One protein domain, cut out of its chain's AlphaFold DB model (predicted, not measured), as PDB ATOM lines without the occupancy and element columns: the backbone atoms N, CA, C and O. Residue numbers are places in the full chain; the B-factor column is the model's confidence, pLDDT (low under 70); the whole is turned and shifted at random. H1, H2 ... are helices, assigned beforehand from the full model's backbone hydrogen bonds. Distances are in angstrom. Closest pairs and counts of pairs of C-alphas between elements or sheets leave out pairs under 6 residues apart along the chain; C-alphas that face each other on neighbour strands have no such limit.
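This is residues 94 to 186 of the 383 residues of the protein "Predicted protein" of Leptosphaeria maculans (strain JN3 / isolate v23.1.3 / race Av1-4-5-6-7-8) (UniProt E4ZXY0). Two helix layers make a flat slab, H2 beside H4 and H1 beside H3, with H5 at one edge. Residues 181 to 186 stick out. The printed part has 93 residues with five helices, H1 to H5. It is all helix and compact, radius of gyration of the C-alphas 12.9 A, spans 37 by 37 by 16 A.

Find C-alpha 118 at (-28.160, 31.311, -16.693); from there H2 runs 26.9 A to residue 135. H1 is residues 96 to 112, H3 139 to 152, H4 159 to 168, H5 173 to 184, ending at (-41.554, 49.928, -39.349).

H1, H2 and H3 form an up-and-down bundle, each against the one before. H2 touches H4, closest C-alphas Asp 120 and Ala 159, 5.4 A apart. H3 and H5 only just touch, only at their ends, by 3 C-alpha pairs within 8 A. Every O i to N i+4 pair is within hydrogen-bond range in H3, H4, H5.

The printed part has no cut; pLDDT is under 70 for instance at 151 to 157.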
ATOM      1  N   LEU A  94     -59.284  27.068 -25.763       84.38
ATOM      2  CA  LEU A  94     -58.739  25.840 -26.346       84.38
ATOM      3  C   LEU A  94     -57.417  26.058 -27.076       84.38
ATOM      4  O   LEU A  94     -56.705  25.099 -27.351       84.38
ATOM      5  N   THR A  95     -57.069  27.308 -27.379       86.81
ATOM      6  CA  THR A  95     -55.817  27.634 -28.077       86.81
ATOM      7  C   THR A  95     -54.584  27.624 -27.169       86.81
ATOM      8  O   THR A  95     -53.465  27.597 -27.673       86.81
ATOM      9  N   TYR A  96     -54.748  27.652 -25.841       88.56
ATOM     10  CA  TYR A  96     -53.653  27.924 -24.901       88.56
ATOM     11  C   TYR A  96     -52.439  26.994 -25.075       88.56
ATOM     12  O   TYR A  96     -51.307  27.473 -25.197       88.56
ATOM     13  N   ASP A  97     -52.662  25.679 -25.113       89.56
ATOM     14  CA  ASP A  97     -51.576  24.696 -25.215       89.56
ATOM     15  C   ASP A  97     -50.877  24.752 -26.578       89.56
ATOM     16  O   ASP A  97     -49.645  24.694 -26.642       89.56
ATOM     17  N   ASP A  98     -51.636  24.968 -27.654       90.50
ATOM     18  CA  ASP A  98     -51.093  25.119 -29.005       90.50
ATOM     19  C   ASP A  98     -50.247  26.392 -29.132       90.50
ATOM     20  O   ASP A  98     -49.140  26.371 -29.678       90.50
ATOM     21  N   LEU A  99     -50.719  27.514 -28.579       91.44
ATOM     22  CA  LEU A  99     -49.958  28.763 -28.547       91.44
ATOM     23  C   LEU A  99     -48.669  28.593 -27.748       91.44
ATOM     24  O   LEU A  99     -47.601  29.024 -28.189       91.44
ATOM     25  N   LYS A 100     -48.744  27.920 -26.596       92.06
ATOM     26  CA  LYS A 100     -47.583  27.649 -25.747       92.06
ATOM     27  C   LYS A 100     -46.562  26.785 -26.477       92.06
ATOM     28  O   LYS A 100     -45.366  27.070 -26.404       92.06
ATOM     29  N   TYR A 101     -47.029  25.767 -27.198       91.88
ATOM     30  CA  TYR A 101     -46.188  24.932 -28.044       91.88
ATOM     31  C   TYR A 101     -45.485  25.758 -29.127       91.88
ATOM     32  O   TYR A 101     -44.262  25.681 -29.246       91.88
ATOM     33  N   ILE A 102     -46.212  26.613 -29.858       90.00
ATOM     34  CA  ILE A 102     -45.636  27.464 -30.913       90.00
ATOM     35  C   ILE A 102     -44.543  28.378 -30.352       90.00
ATOM     36  O   ILE A 102     -43.451  28.436 -30.919       90.00
ATOM     37  N   ILE A 103     -44.805  29.060 -29.233       91.38
ATOM     38  CA  ILE A 103     -43.840  29.973 -28.600       91.38
ATOM     39  C   ILE A 103     -42.565  29.216 -28.237       91.38
ATOM     40  O   ILE A 103     -41.473  29.640 -28.613       91.38
ATOM     41  N   LYS A 104     -42.706  28.073 -27.553       90.44
ATOM     42  CA  LYS A 104     -41.561  27.247 -27.169       90.44
ATOM     43  C   LYS A 104     -40.799  26.745 -28.388       90.44
ATOM     44  O   LYS A 104     -39.617  27.021 -28.498       90.44
ATOM     45  N   SER A 105     -41.475  26.138 -29.359       88.56
ATOM     46  CA  SER A 105     -40.819  25.566 -30.543       88.56
ATOM     47  C   SER A 105     -39.967  26.568 -31.335       88.56
ATOM     48  O   SER A 105     -38.983  26.182 -31.962       88.56
ATOM     49  N   LYS A 106     -40.344  27.853 -31.321       84.69
ATOM     50  CA  LYS A 106     -39.666  28.900 -32.087       84.69
ATOM     51  C   LYS A 106     -38.587  29.622 -31.288       84.69
ATOM     52  O   LYS A 106     -37.610  30.061 -31.887       84.69
ATOM     53  N   LEU A 107     -38.766  29.769 -29.975       85.00
ATOM     54  CA  LEU A 107     -37.858  30.547 -29.132       85.00
ATOM     55  C   LEU A 107     -36.924  29.685 -28.281       85.00
ATOM     56  O   LEU A 107     -35.848  30.157 -27.953       85.00
ATOM     57  N   GLU A 108     -37.275  28.446 -27.938       83.00
ATOM     58  CA  GLU A 108     -36.540  27.625 -26.960       83.00
ATOM     59  C   GLU A 108     -35.049  27.532 -27.286       83.00
ATOM     60  O   GLU A 108     -34.236  27.982 -26.486       83.00
ATOM     61  N   ASN A 109     -34.691  27.129 -28.508       76.69
ATOM     62  CA  ASN A 109     -33.289  27.070 -28.937       76.69
ATOM     63  C   ASN A 109     -32.553  28.411 -28.751       76.69
ATOM     64  O   ASN A 109     -31.379  28.432 -28.409       76.69
ATOM     65  N   GLN A 110     -33.223  29.550 -28.925       73.62
ATOM     66  CA  GLN A 110     -32.583  30.862 -28.786       73.62
ATOM     67  C   GLN A 110     -32.261  31.215 -27.322       73.62
ATOM     68  O   GLN A 110     -31.343  31.989 -27.082       73.62
ATOM     69  N   PHE A 111     -32.969  30.627 -26.352       73.38
ATOM     70  CA  PHE A 111     -32.787  30.882 -24.915       73.38
ATOM     71  C   PHE A 111     -32.127  29.716 -24.160       73.38
ATOM     72  O   PHE A 111     -31.736  29.887 -23.008       73.38
ATOM     73  N   THR A 112     -32.016  28.531 -24.772       69.62
ATOM     74  CA  THR A 112     -31.519  27.308 -24.115       69.62
ATOM     75  C   THR A 112     -30.287  26.689 -24.779       69.62
ATOM     76  O   THR A 112     -29.886  25.588 -24.400       69.62
ATOM     77  N   ASN A 113     -29.689  27.341 -25.780       70.62
ATOM     78  CA  ASN A 113     -28.470  26.841 -26.421       70.62
ATOM     79  C   ASN A 113     -27.262  26.860 -25.469       70.62
ATOM     80  O   ASN A 113     -27.257  27.544 -24.452       70.62
ATOM     81  N   SER A 114     -26.202  26.130 -25.823       57.72
ATOM     82  CA  SER A 114     -24.981  25.981 -25.011       57.72
ATOM     83  C   SER A 114     -24.239  27.288 -24.699       57.72
ATOM     84  O   SER A 114     -23.385  27.303 -23.819       57.72
ATOM     85  N   GLU A 115     -24.547  28.366 -25.421       66.12
ATOM     86  CA  GLU A 115     -23.986  29.709 -25.227       66.12
ATOM     87  C   GLU A 115     -24.890  30.623 -24.372       66.12
ATOM     88  O   GLU A 115     -24.486  31.735 -24.034       66.12
ATOM     89  N   ALA A 116     -26.095  30.165 -24.009       66.38
ATOM     90  CA  ALA A 116     -27.066  30.942 -23.245       66.38
ATOM     91  C   ALA A 116     -26.608  31.152 -21.796       66.38
ATOM     92  O   ALA A 116     -26.102  30.240 -21.132       66.38
ATOM     93  N   GLN A 117     -26.818  32.361 -21.282       71.69
ATOM     94  CA  GLN A 117     -26.495  32.685 -19.901       71.69
ATOM     95  C   GLN A 117     -27.549  32.087 -18.954       71.69
ATOM     96  O   GLN A 117     -28.725  31.973 -19.308       71.69
ATOM     97  N   PRO A 118     -27.193  31.777 -17.692       74.81
ATOM     98  CA  PRO A 118     -28.160  31.311 -16.693       74.81
ATOM     99  C   PRO A 118     -29.366  32.248 -16.502       74.81
ATOM    100  O   PRO A 118     -30.439  31.806 -16.097       74.81
ATOM    101  N   GLN A 119     -29.188  33.541 -16.786       74.62
ATOM    102  CA  GLN A 119     -30.229  34.567 -16.711       74.62
ATOM    103  C   GLN A 119     -31.263  34.427 -17.842       74.62
ATOM    104  O   GLN A 119     -32.455  34.616 -17.598       74.62
ATOM    105  N   ASP A 120     -30.846  34.005 -19.039       73.81
ATOM    106  CA  ASP A 120     -31.732  33.820 -20.196       73.81
ATOM    107  C   ASP A 120     -32.741  32.690 -19.937       73.81
ATOM    108  O   ASP A 120     -33.941  32.827 -20.191       73.81
ATOM    109  N   LEU A 121     -32.272  31.605 -19.306       76.06
ATOM    110  CA  LEU A 121     -33.101  30.477 -18.874       76.06
ATOM    111  C   LEU A 121     -34.165  30.888 -17.844       76.06
ATOM    112  O   LEU A 121     -35.289  30.381 -17.878       76.06
ATOM    113  N   GLN A 122     -33.828  31.809 -16.936       82.38
ATOM    114  CA  GLN A 122     -34.765  32.308 -15.924       82.38
ATOM    115  C   GLN A 122     -35.849  33.206 -16.531       82.38
ATOM    116  O   GLN A 122     -36.988  33.183 -16.063       82.38
ATOM    117  N   ILE A 123     -35.522  33.963 -17.582       83.19
ATOM    118  CA  ILE A 123     -36.439  34.900 -18.250       83.19
ATOM    119  C   ILE A 123     -37.384  34.183 -19.227       83.19
ATOM    120  O   ILE A 123     -38.499  34.654 -19.467       83.19
ATOM    121  N   PHE A 124     -36.997  33.017 -19.748       86.31
ATOM    122  CA  PHE A 124     -37.762  32.321 -20.780       86.31
ATOM    123  C   PHE A 124     -39.192  31.936 -20.357       86.31
ATOM    124  O   PHE A 124     -40.140  32.173 -21.107       86.31
ATOM    125  N   GLN A 125     -39.395  31.378 -19.155       88.62
ATOM    126  CA  GLN A 125     -40.752  31.027 -18.694       88.62
ATOM    127  C   GLN A 125     -41.645  32.264 -18.458       88.62
ATOM    128  O   GLN A 125     -42.780  32.259 -18.947       88.62
ATOM    129  N   PRO A 126     -41.173  33.337 -17.786       90.12
ATOM    130  CA  PRO A 126     -41.888  34.613 -17.724       90.12
ATOM    131  C   PRO A 126     -42.252  35.180 -19.100       90.12
ATOM    132  O   PRO A 126     -43.391  35.600 -19.303       90.12
ATOM    133  N   LEU A 127     -41.324  35.139 -20.062       90.38
ATOM    134  CA  LEU A 127     -41.552  35.613 -21.428       90.38
ATOM    135  C   LEU A 127     -42.681  34.833 -22.114       90.38
ATOM    136  O   LEU A 127     -43.585  35.434 -22.691       90.38
ATOM    137  N   VAL A 128     -42.664  33.501 -22.015       91.75
ATOM    138  CA  VAL A 128     -43.718  32.639 -22.573       91.75
ATOM    139  C   VAL A 128     -45.076  32.986 -21.959       91.75
ATOM    140  O   VAL A 128     -46.049  33.156 -22.692       91.75
ATOM    141  N   GLY A 129     -45.144  33.142 -20.633       92.00
ATOM    142  CA  GLY A 129     -46.374  33.531 -19.937       92.00
ATOM    143  C   GLY A 129     -46.899  34.900 -20.377       92.00
ATOM    144  O   GLY A 129     -48.091  35.050 -20.635       92.00
ATOM    145  N   LEU A 130     -46.009  35.883 -20.533       92.75
ATOM    146  CA  LEU A 130     -46.366  37.228 -20.984       92.75
ATOM    147  C   LEU A 130     -46.936  37.231 -22.411       92.75
ATOM    148  O   LEU A 130     -47.960  37.867 -22.659       92.75
ATOM    149  N   ILE A 131     -46.299  36.506 -23.337       92.69
ATOM    150  CA  ILE A 131     -46.765  36.377 -24.726       92.69
ATOM    151  C   ILE A 131     -48.135  35.688 -24.765       92.69
ATOM    152  O   ILE A 131     -49.022  36.155 -25.473       92.69
ATOM    153  N   LEU A 132     -48.331  34.614 -23.990       91.44
ATOM    154  CA  LEU A 132     -49.614  33.906 -23.919       91.44
ATOM    155  C   LEU A 132     -50.745  34.803 -23.419       91.44
ATOM    156  O   LEU A 132     -51.810  34.837 -24.031       91.44
ATOM    157  N   ASN A 133     -50.497  35.554 -22.346       90.25
ATOM    158  CA  ASN A 133     -51.500  36.442 -21.769       90.25
ATOM    159  C   ASN A 133     -51.898  37.548 -22.753       90.25
ATOM    160  O   ASN A 133     -53.081  37.776 -22.974       90.25
ATOM    161  N   LYS A 134     -50.918  38.189 -23.404       90.31
ATOM    162  CA  LYS A 134     -51.188  39.274 -24.358       90.31
ATOM    163  C   LYS A 134     -51.808  38.825 -25.678       90.31
ATOM    164  O   LYS A 134     -52.387  39.644 -26.391       90.31
ATOM    165  N   ALA A 135     -51.659  37.548 -26.022       88.50
ATOM    166  CA  ALA A 135     -52.237  36.990 -27.232       88.50
ATOM    167  C   ALA A 135     -53.760  36.853 -27.158       88.50
ATOM    168  O   ALA A 135     -54.385  36.821 -28.213       88.50
ATOM    169  N   GLU A 136     -54.342  36.727 -25.959       86.31
ATOM    170  CA  GLU A 136     -55.788  36.517 -25.752       86.31
ATOM    171  C   GLU A 136     -56.371  35.398 -26.646       86.31
ATOM    172  O   GLU A 136     -57.462  35.505 -27.203       86.31
ATOM    173  N   GLY A 137     -55.601  34.324 -26.850       83.44
ATOM    174  CA  GLY A 137     -55.992  33.196 -27.704       83.44
ATOM    175  C   GLY A 137     -55.811  33.410 -29.217       83.44
ATOM    176  O   GLY A 137     -56.167  32.548 -30.021       83.44
ATOM    177  N   VAL A 138     -55.242  34.538 -29.653       84.44
ATOM    178  CA  VAL A 138     -55.058  34.863 -31.076       84.44
ATOM    179  C   VAL A 138     -53.730  34.308 -31.603       84.44
ATOM    180  O   VAL A 138     -52.672  34.921 -31.452       84.44
ATOM    181  N   PHE A 139     -53.791  33.187 -32.333       84.94
ATOM    182  CA  PHE A 139     -52.635  32.567 -33.013       84.94
ATOM    183  C   PHE A 139     -51.777  33.549 -33.800       84.94
ATOM    184  O   PHE A 139     -50.554  33.559 -33.683       84.94
ATOM    185  N   LEU A 140     -52.420  34.398 -34.596       80.62
ATOM    186  CA  LEU A 140     -51.712  35.337 -35.451       80.62
ATOM    187  C   LEU A 140     -50.919  36.372 -34.645       80.62
ATOM    188  O   LEU A 140     -49.823  36.744 -35.054       80.62
ATOM    189  N   TRP A 141     -51.429  36.792 -33.483       88.00
ATOM    190  CA  TRP A 141     -50.702  37.686 -32.586       88.00
ATOM    191  C   TRP A 141     -49.402  37.016 -32.125       88.00
ATOM    192  O   TRP A 141     -48.327  37.589 -32.293       88.00
ATOM    193  N   VAL A 142     -49.473  35.758 -31.670       89.31
ATOM    194  CA  VAL A 142     -48.291  34.978 -31.262       89.31
ATOM    195  C   VAL A 142     -47.306  34.809 -32.413       89.31
ATOM    196  O   VAL A 142     -46.118  35.062 -32.235       89.31
ATOM    197  N   VAL A 143     -47.778  34.426 -33.601       85.38
ATOM    198  CA  VAL A 143     -46.910  34.235 -34.773       85.38
ATOM    199  C   VAL A 143     -46.155  35.519 -35.113       85.38
ATOM    200  O   VAL A 143     -44.952  35.458 -35.346       85.38
ATOM    201  N   LEU A 144     -46.824  36.675 -35.105       80.56
ATOM    202  CA  LEU A 144     -46.204  37.967 -35.409       80.56
ATOM    203  C   LEU A 144     -45.167  38.366 -34.356       80.56
ATOM    204  O   LEU A 144     -44.060  38.776 -34.703       80.56
ATOM    205  N   VAL A 145     -45.511  38.221 -33.076       86.94
ATOM    206  CA  VAL A 145     -44.632  38.598 -31.965       86.94
ATOM    207  C   VAL A 145     -43.414  37.691 -31.895       86.94
ATOM    208  O   VAL A 145     -42.292  38.185 -31.848       86.94
ATOM    209  N   VAL A 146     -43.607  36.376 -31.968       87.31
ATOM    210  CA  VAL A 146     -42.513  35.405 -31.929       87.31
ATOM    211  C   VAL A 146     -41.593  35.569 -33.136       87.31
ATOM    212  O   VAL A 146     -40.382  35.627 -32.960       87.31
ATOM    213  N   SER A 147     -42.139  35.741 -34.345       79.12
ATOM    214  CA  SER A 147     -41.316  36.032 -35.526       79.12
ATOM    215  C   SER A 147     -40.533  37.339 -35.362       79.12
ATOM    216  O   SER A 147     -39.360  37.377 -35.722       79.12
ATOM    217  N   ASN A 148     -41.134  38.391 -34.784       76.38
ATOM    218  CA  ASN A 148     -40.426  39.645 -34.509       76.38
ATOM    219  C   ASN A 148     -39.279  39.450 -33.512       76.38
ATOM    220  O   ASN A 148     -38.194  39.984 -33.736       76.38
ATOM    221  N   ILE A 149     -39.511  38.677 -32.448       80.00
ATOM    222  CA  ILE A 149     -38.491  38.335 -31.454       80.00
ATOM    223  C   ILE A 149     -37.347  37.577 -32.123       80.00
ATOM    224  O   ILE A 149     -36.212  38.038 -32.049       80.00
ATOM    225  N   SER A 150     -37.649  36.496 -32.848       75.38
ATOM    226  CA  SER A 150     -36.638  35.682 -33.524       75.38
ATOM    227  C   SER A 150     -35.826  36.471 -34.550       75.38
ATOM    228  O   SER A 150     -34.635  36.226 -34.668       75.38
ATOM    229  N   SER A 151     -36.433  37.431 -35.258       65.00
ATOM    230  CA  SER A 151     -35.723  38.290 -36.220       65.00
ATOM    231  C   SER A 151     -34.911  39.431 -35.594       65.00
ATOM    232  O   SER A 151     -34.069  40.002 -36.274       65.00
ATOM    233  N   GLY A 152     -35.189  39.805 -34.340       56.38
ATOM    234  CA  GLY A 152     -34.428  40.828 -33.609       56.38
ATOM    235  C   GLY A 152     -33.298  40.254 -32.753       56.38
ATOM    236  O   GLY A 152     -32.445  41.001 -32.303       56.38
ATOM    237  N   LEU A 153     -33.293  38.938 -32.536       51.62
ATOM    238  CA  LEU A 153     -32.273  38.219 -31.768       51.62
ATOM    239  C   LEU A 153     -30.927  38.085 -32.498       51.62
ATOM    240  O   LEU A 153     -29.922  37.807 -31.856       51.62
ATOM    241  N   ASP A 154     -30.888  38.328 -33.811       47.66
ATOM    242  CA  ASP A 154     -29.633  38.391 -34.571       47.66
ATOM    243  C   ASP A 154     -28.811  39.664 -34.238       47.66
ATOM    244  O   ASP A 154     -27.606  39.703 -34.487       47.66
ATOM    245  N   ASP A 155     -29.434  40.685 -33.630       48.94
ATOM    246  CA  ASP A 155     -28.822  41.965 -33.251       48.94
ATOM    247  C   ASP A 155     -28.459  42.011 -31.744       48.94
ATOM    248  O   ASP A 155     -28.944  42.885 -31.049       48.94
ATOM    249  N   TYR A 156     -27.637  41.098 -31.203       54.88
ATOM    250  CA  TYR A 156     -27.043  41.150 -29.834       54.88
ATOM    251  C   TYR A 156     -27.960  41.559 -28.636       54.88
ATOM    252  O   TYR A 156     -27.448  41.900 -27.568       54.88
ATOM    253  N   ASP A 157     -29.289  41.537 -28.777       64.19
ATOM    254  CA  ASP A 157     -30.249  41.909 -27.732       64.19
ATOM    255  C   ASP A 157     -30.213  40.844 -26.619       64.19
ATOM    256  O   ASP A 157     -30.407  39.656 -26.882       64.19
ATOM    257  N   ASP A 158     -30.007  41.255 -25.364       73.62
ATOM    258  CA  ASP A 158     -30.089  40.348 -24.212       73.62
ATOM    259  C   ASP A 158     -31.546  39.944 -23.888       73.62
ATOM    260  O   ASP A 158     -32.521  40.596 -24.285       73.62
ATOM    261  N   ALA A 159     -31.730  38.847 -23.140       75.62
ATOM    262  CA  ALA A 159     -33.062  38.336 -22.804       75.62
ATOM    263  C   ALA A 159     -33.938  39.356 -22.048       75.62
ATOM    264  O   ALA A 159     -35.162  39.371 -22.214       75.62
ATOM    265  N   ALA A 160     -33.328  40.234 -21.246       78.88
ATOM    266  CA  ALA A 160     -34.028  41.279 -20.505       78.88
ATOM    267  C   ALA A 160     -34.610  42.354 -21.440       78.88
ATOM    268  O   ALA A 160     -35.764  42.764 -21.279       78.88
ATOM    269  N   SER A 161     -33.855  42.757 -22.462       80.50
ATOM    270  CA  SER A 161     -34.302  43.696 -23.493       80.50
ATOM    271  C   SER A 161     -35.475  43.132 -24.293       80.50
ATOM    272  O   SER A 161     -36.427  43.853 -24.610       80.50
ATOM    273  N   ILE A 162     -35.468  41.824 -24.562       81.50
ATOM    274  CA  ILE A 162     -36.575  41.141 -25.242       81.50
ATOM    275  C   ILE A 162     -37.834  41.135 -24.381       81.50
ATOM    276  O   ILE A 162     -38.909  41.465 -24.889       81.50
ATOM    277  N   LEU A 163     -37.710  40.800 -23.094       84.62
ATOM    278  CA  LEU A 163     -38.834  40.827 -22.160       84.62
ATOM    279  C   LEU A 163     -39.464  42.225 -22.111       84.62
ATOM    280  O   LEU A 163     -40.660  42.361 -22.367       84.62
ATOM    281  N   SER A 164     -38.646  43.263 -21.912       84.44
ATOM    282  CA  SER A 164     -39.109  44.656 -21.896       84.44
ATOM    283  C   SER A 164     -39.791  45.053 -23.210       84.44
ATOM    284  O   SER A 164     -40.846  45.692 -23.220       84.44
ATOM    285  N   ARG A 165     -39.261  44.608 -24.356       83.06
ATOM    286  CA  ARG A 165     -39.894  44.857 -25.655       83.06
ATOM    287  C   ARG A 165     -41.293  44.250 -25.723       83.06
ATOM    288  O   ARG A 165     -42.216  44.937 -26.160       83.06
ATOM    289  N   VAL A 166     -41.478  43.011 -25.267       88.25
ATOM    290  CA  VAL A 166     -42.798  42.358 -25.238       88.25
ATOM    291  C   VAL A 166     -43.750  43.041 -24.253       88.25
ATOM    292  O   VAL A 166     -44.937  43.192 -24.555       88.25
ATOM    293  N   GLU A 167     -43.259  43.549 -23.122       87.81
ATOM    294  CA  GLU A 167     -44.061  44.338 -22.175       87.81
ATOM    295  C   GLU A 167     -44.650  45.604 -22.816       87.81
ATOM    296  O   GLU A 167     -45.779  45.978 -22.497       87.81
ATOM    297  N   THR A 168     -43.967  46.209 -23.791       87.19
ATOM    298  CA  THR A 168     -44.481  47.391 -24.515       87.19
ATOM    299  C   THR A 168     -45.449  47.074 -25.658       87.19
ATOM    300  O   THR A 168     -46.114  47.982 -26.165       87.19
ATOM    301  N   LEU A 169     -45.544  45.811 -26.092       87.38
ATOM    302  CA  LEU A 169     -46.439  45.436 -27.189       87.38
ATOM    303  C   LEU A 169     -47.905  45.526 -26.755       87.38
ATOM    304  O   LEU A 169     -48.242  45.085 -25.658       87.38
ATOM    305  N   PRO A 170     -48.805  46.063 -27.585       86.00
ATOM    306  CA  PRO A 170     -50.205  46.155 -27.207       86.00
ATOM    307  C   PRO A 170     -50.927  44.802 -27.330       86.00
ATOM    308  O   PRO A 170     -50.583  43.960 -28.165       86.00
ATOM    309  N   GLU A 171     -51.958  44.633 -26.507       85.31
ATOM    310  CA  GLU A 171     -52.890  43.500 -26.533       85.31
ATOM    311  C   GLU A 171     -53.862  43.624 -27.708       85.31
ATOM    312  O   GLU A 171     -54.308  44.726 -28.052       85.31
ATOM    313  N   GLY A 172     -54.194  42.492 -28.326       75.62
ATOM    314  CA  GLY A 172     -55.094  42.431 -29.471       75.62
ATOM    315  C   GLY A 172     -54.429  42.738 -30.820       75.62
ATOM    316  O   GLY A 172     -53.421  43.433 -30.951       75.62
ATOM    317  N   LEU A 173     -55.007  42.188 -31.886       74.12
ATOM    318  CA  LEU A 173     -54.380  42.192 -33.210       74.12
ATOM    319  C   LEU A 173     -54.371  43.584 -33.878       74.12
ATOM    320  O   LEU A 173     -53.380  43.987 -34.484       74.12
ATOM    321  N   THR A 174     -55.455  44.354 -33.742       69.50
ATOM    322  CA  THR A 174     -55.593  45.691 -34.353       69.50
ATOM    323  C   THR A 174     -54.573  46.691 -33.812       69.50
ATOM    324  O   THR A 174     -53.987  47.478 -34.560       69.50
ATOM    325  N   SER A 175     -54.375  46.692 -32.497       75.31
ATOM    326  CA  SER A 175     -53.412  47.560 -31.821       75.31
ATOM    327  C   SER A 175     -51.980  47.124 -32.153       75.31
ATOM    328  O   SER A 175     -51.153  47.988 -32.451       75.31
ATOM    329  N   LEU A 176     -51.710  45.811 -32.212       75.00
ATOM    330  CA  LEU A 176     -50.424  45.255 -32.625       75.00
ATOM    331  C   LEU A 176     -50.082  45.691 -34.050       75.00
ATOM    332  O   LEU A 176     -48.979  46.178 -34.289       75.00
ATOM    333  N   TYR A 177     -51.033  45.626 -34.986       69.44
ATOM    334  CA  TYR A 177     -50.831  46.140 -36.342       69.44
ATOM    335  C   TYR A 177     -50.490  47.621 -36.369       69.44
ATOM    336  O   TYR A 177     -49.567  48.021 -37.079       69.44
ATOM    337  N   ARG A 178     -51.199  48.439 -35.585       68.31
ATOM    338  CA  ARG A 178     -50.903  49.870 -35.483       68.31
ATOM    339  C   ARG A 178     -49.484  50.093 -34.962       68.31
ATOM    340  O   ARG A 178     -48.728  50.831 -35.582       68.31
ATOM    341  N   HIS A 179     -49.104  49.394 -33.896       71.88
ATOM    342  CA  HIS A 179     -47.772  49.475 -33.305       71.88
ATOM    343  C   HIS A 179     -46.670  49.051 -34.290       71.88
ATOM    344  O   HIS A 179     -45.699  49.781 -34.490       71.88
ATOM    345  N   MET A 180     -46.829  47.901 -34.953       69.56
ATOM    346  CA  MET A 180     -45.877  47.395 -35.948       69.56
ATOM    347  C   MET A 180     -45.745  48.347 -37.139       69.56
ATOM    348  O   MET A 180     -44.631  48.670 -37.553       69.56
ATOM    349  N   ARG A 181     -46.872  48.865 -37.645       64.31
ATOM    350  CA  ARG A 181     -46.887  49.891 -38.690       64.31
ATOM    351  C   ARG A 181     -46.115  51.126 -38.243       64.31
ATOM    352  O   ARG A 181     -45.289  51.618 -39.002       64.31
ATOM    353  N   ASP A 182     -46.365  51.638 -37.047       67.25
ATOM    354  CA  ASP A 182     -45.739  52.873 -36.582       67.25
ATOM    355  C   ASP A 182     -44.225  52.679 -36.338       67.25
ATOM    356  O   ASP A 182     -43.436  53.580 -36.633       67.25
ATOM    357  N   ARG A 183     -43.790  51.479 -35.913       66.31
ATOM    358  CA  ARG A 183     -42.370  51.099 -35.750       66.31
ATOM    359  C   ARG A 183     -41.636  50.943 -37.085       66.31
ATOM    360  O   ARG A 183     -40.596  51.572 -37.270       66.31
ATOM    361  N   SER A 184     -42.169  50.159 -38.025       59.97
ATOM    362  CA  SER A 184     -41.554  49.928 -39.349       59.97
ATOM    363  C   SER A 184     -41.472  51.194 -40.216       59.97
ATOM    364  O   SER A 184     -40.744  51.229 -41.214       59.97
ATOM    365  N   ASN A 185     -42.186  52.245 -39.802       57.59
ATOM    366  CA  ASN A 185     -42.297  53.534 -40.470       57.59
ATOM    367  C   ASN A 185     -41.647  54.705 -39.706       57.59
ATOM    368  O   ASN A 185     -41.936  55.871 -40.006       57.59
ATOM    369  N   LYS A 186     -40.759  54.432 -38.739       54.25
ATOM    370  CA  LYS A 186     -39.849  55.449 -38.186       54.25
ATOM    371  C   LYS A 186     -38.801  55.809 -39.257       54.25
ATOM    372  O   LYS A 186     -37.811  55.106 -39.431       54.25
TER     373      LYS A 186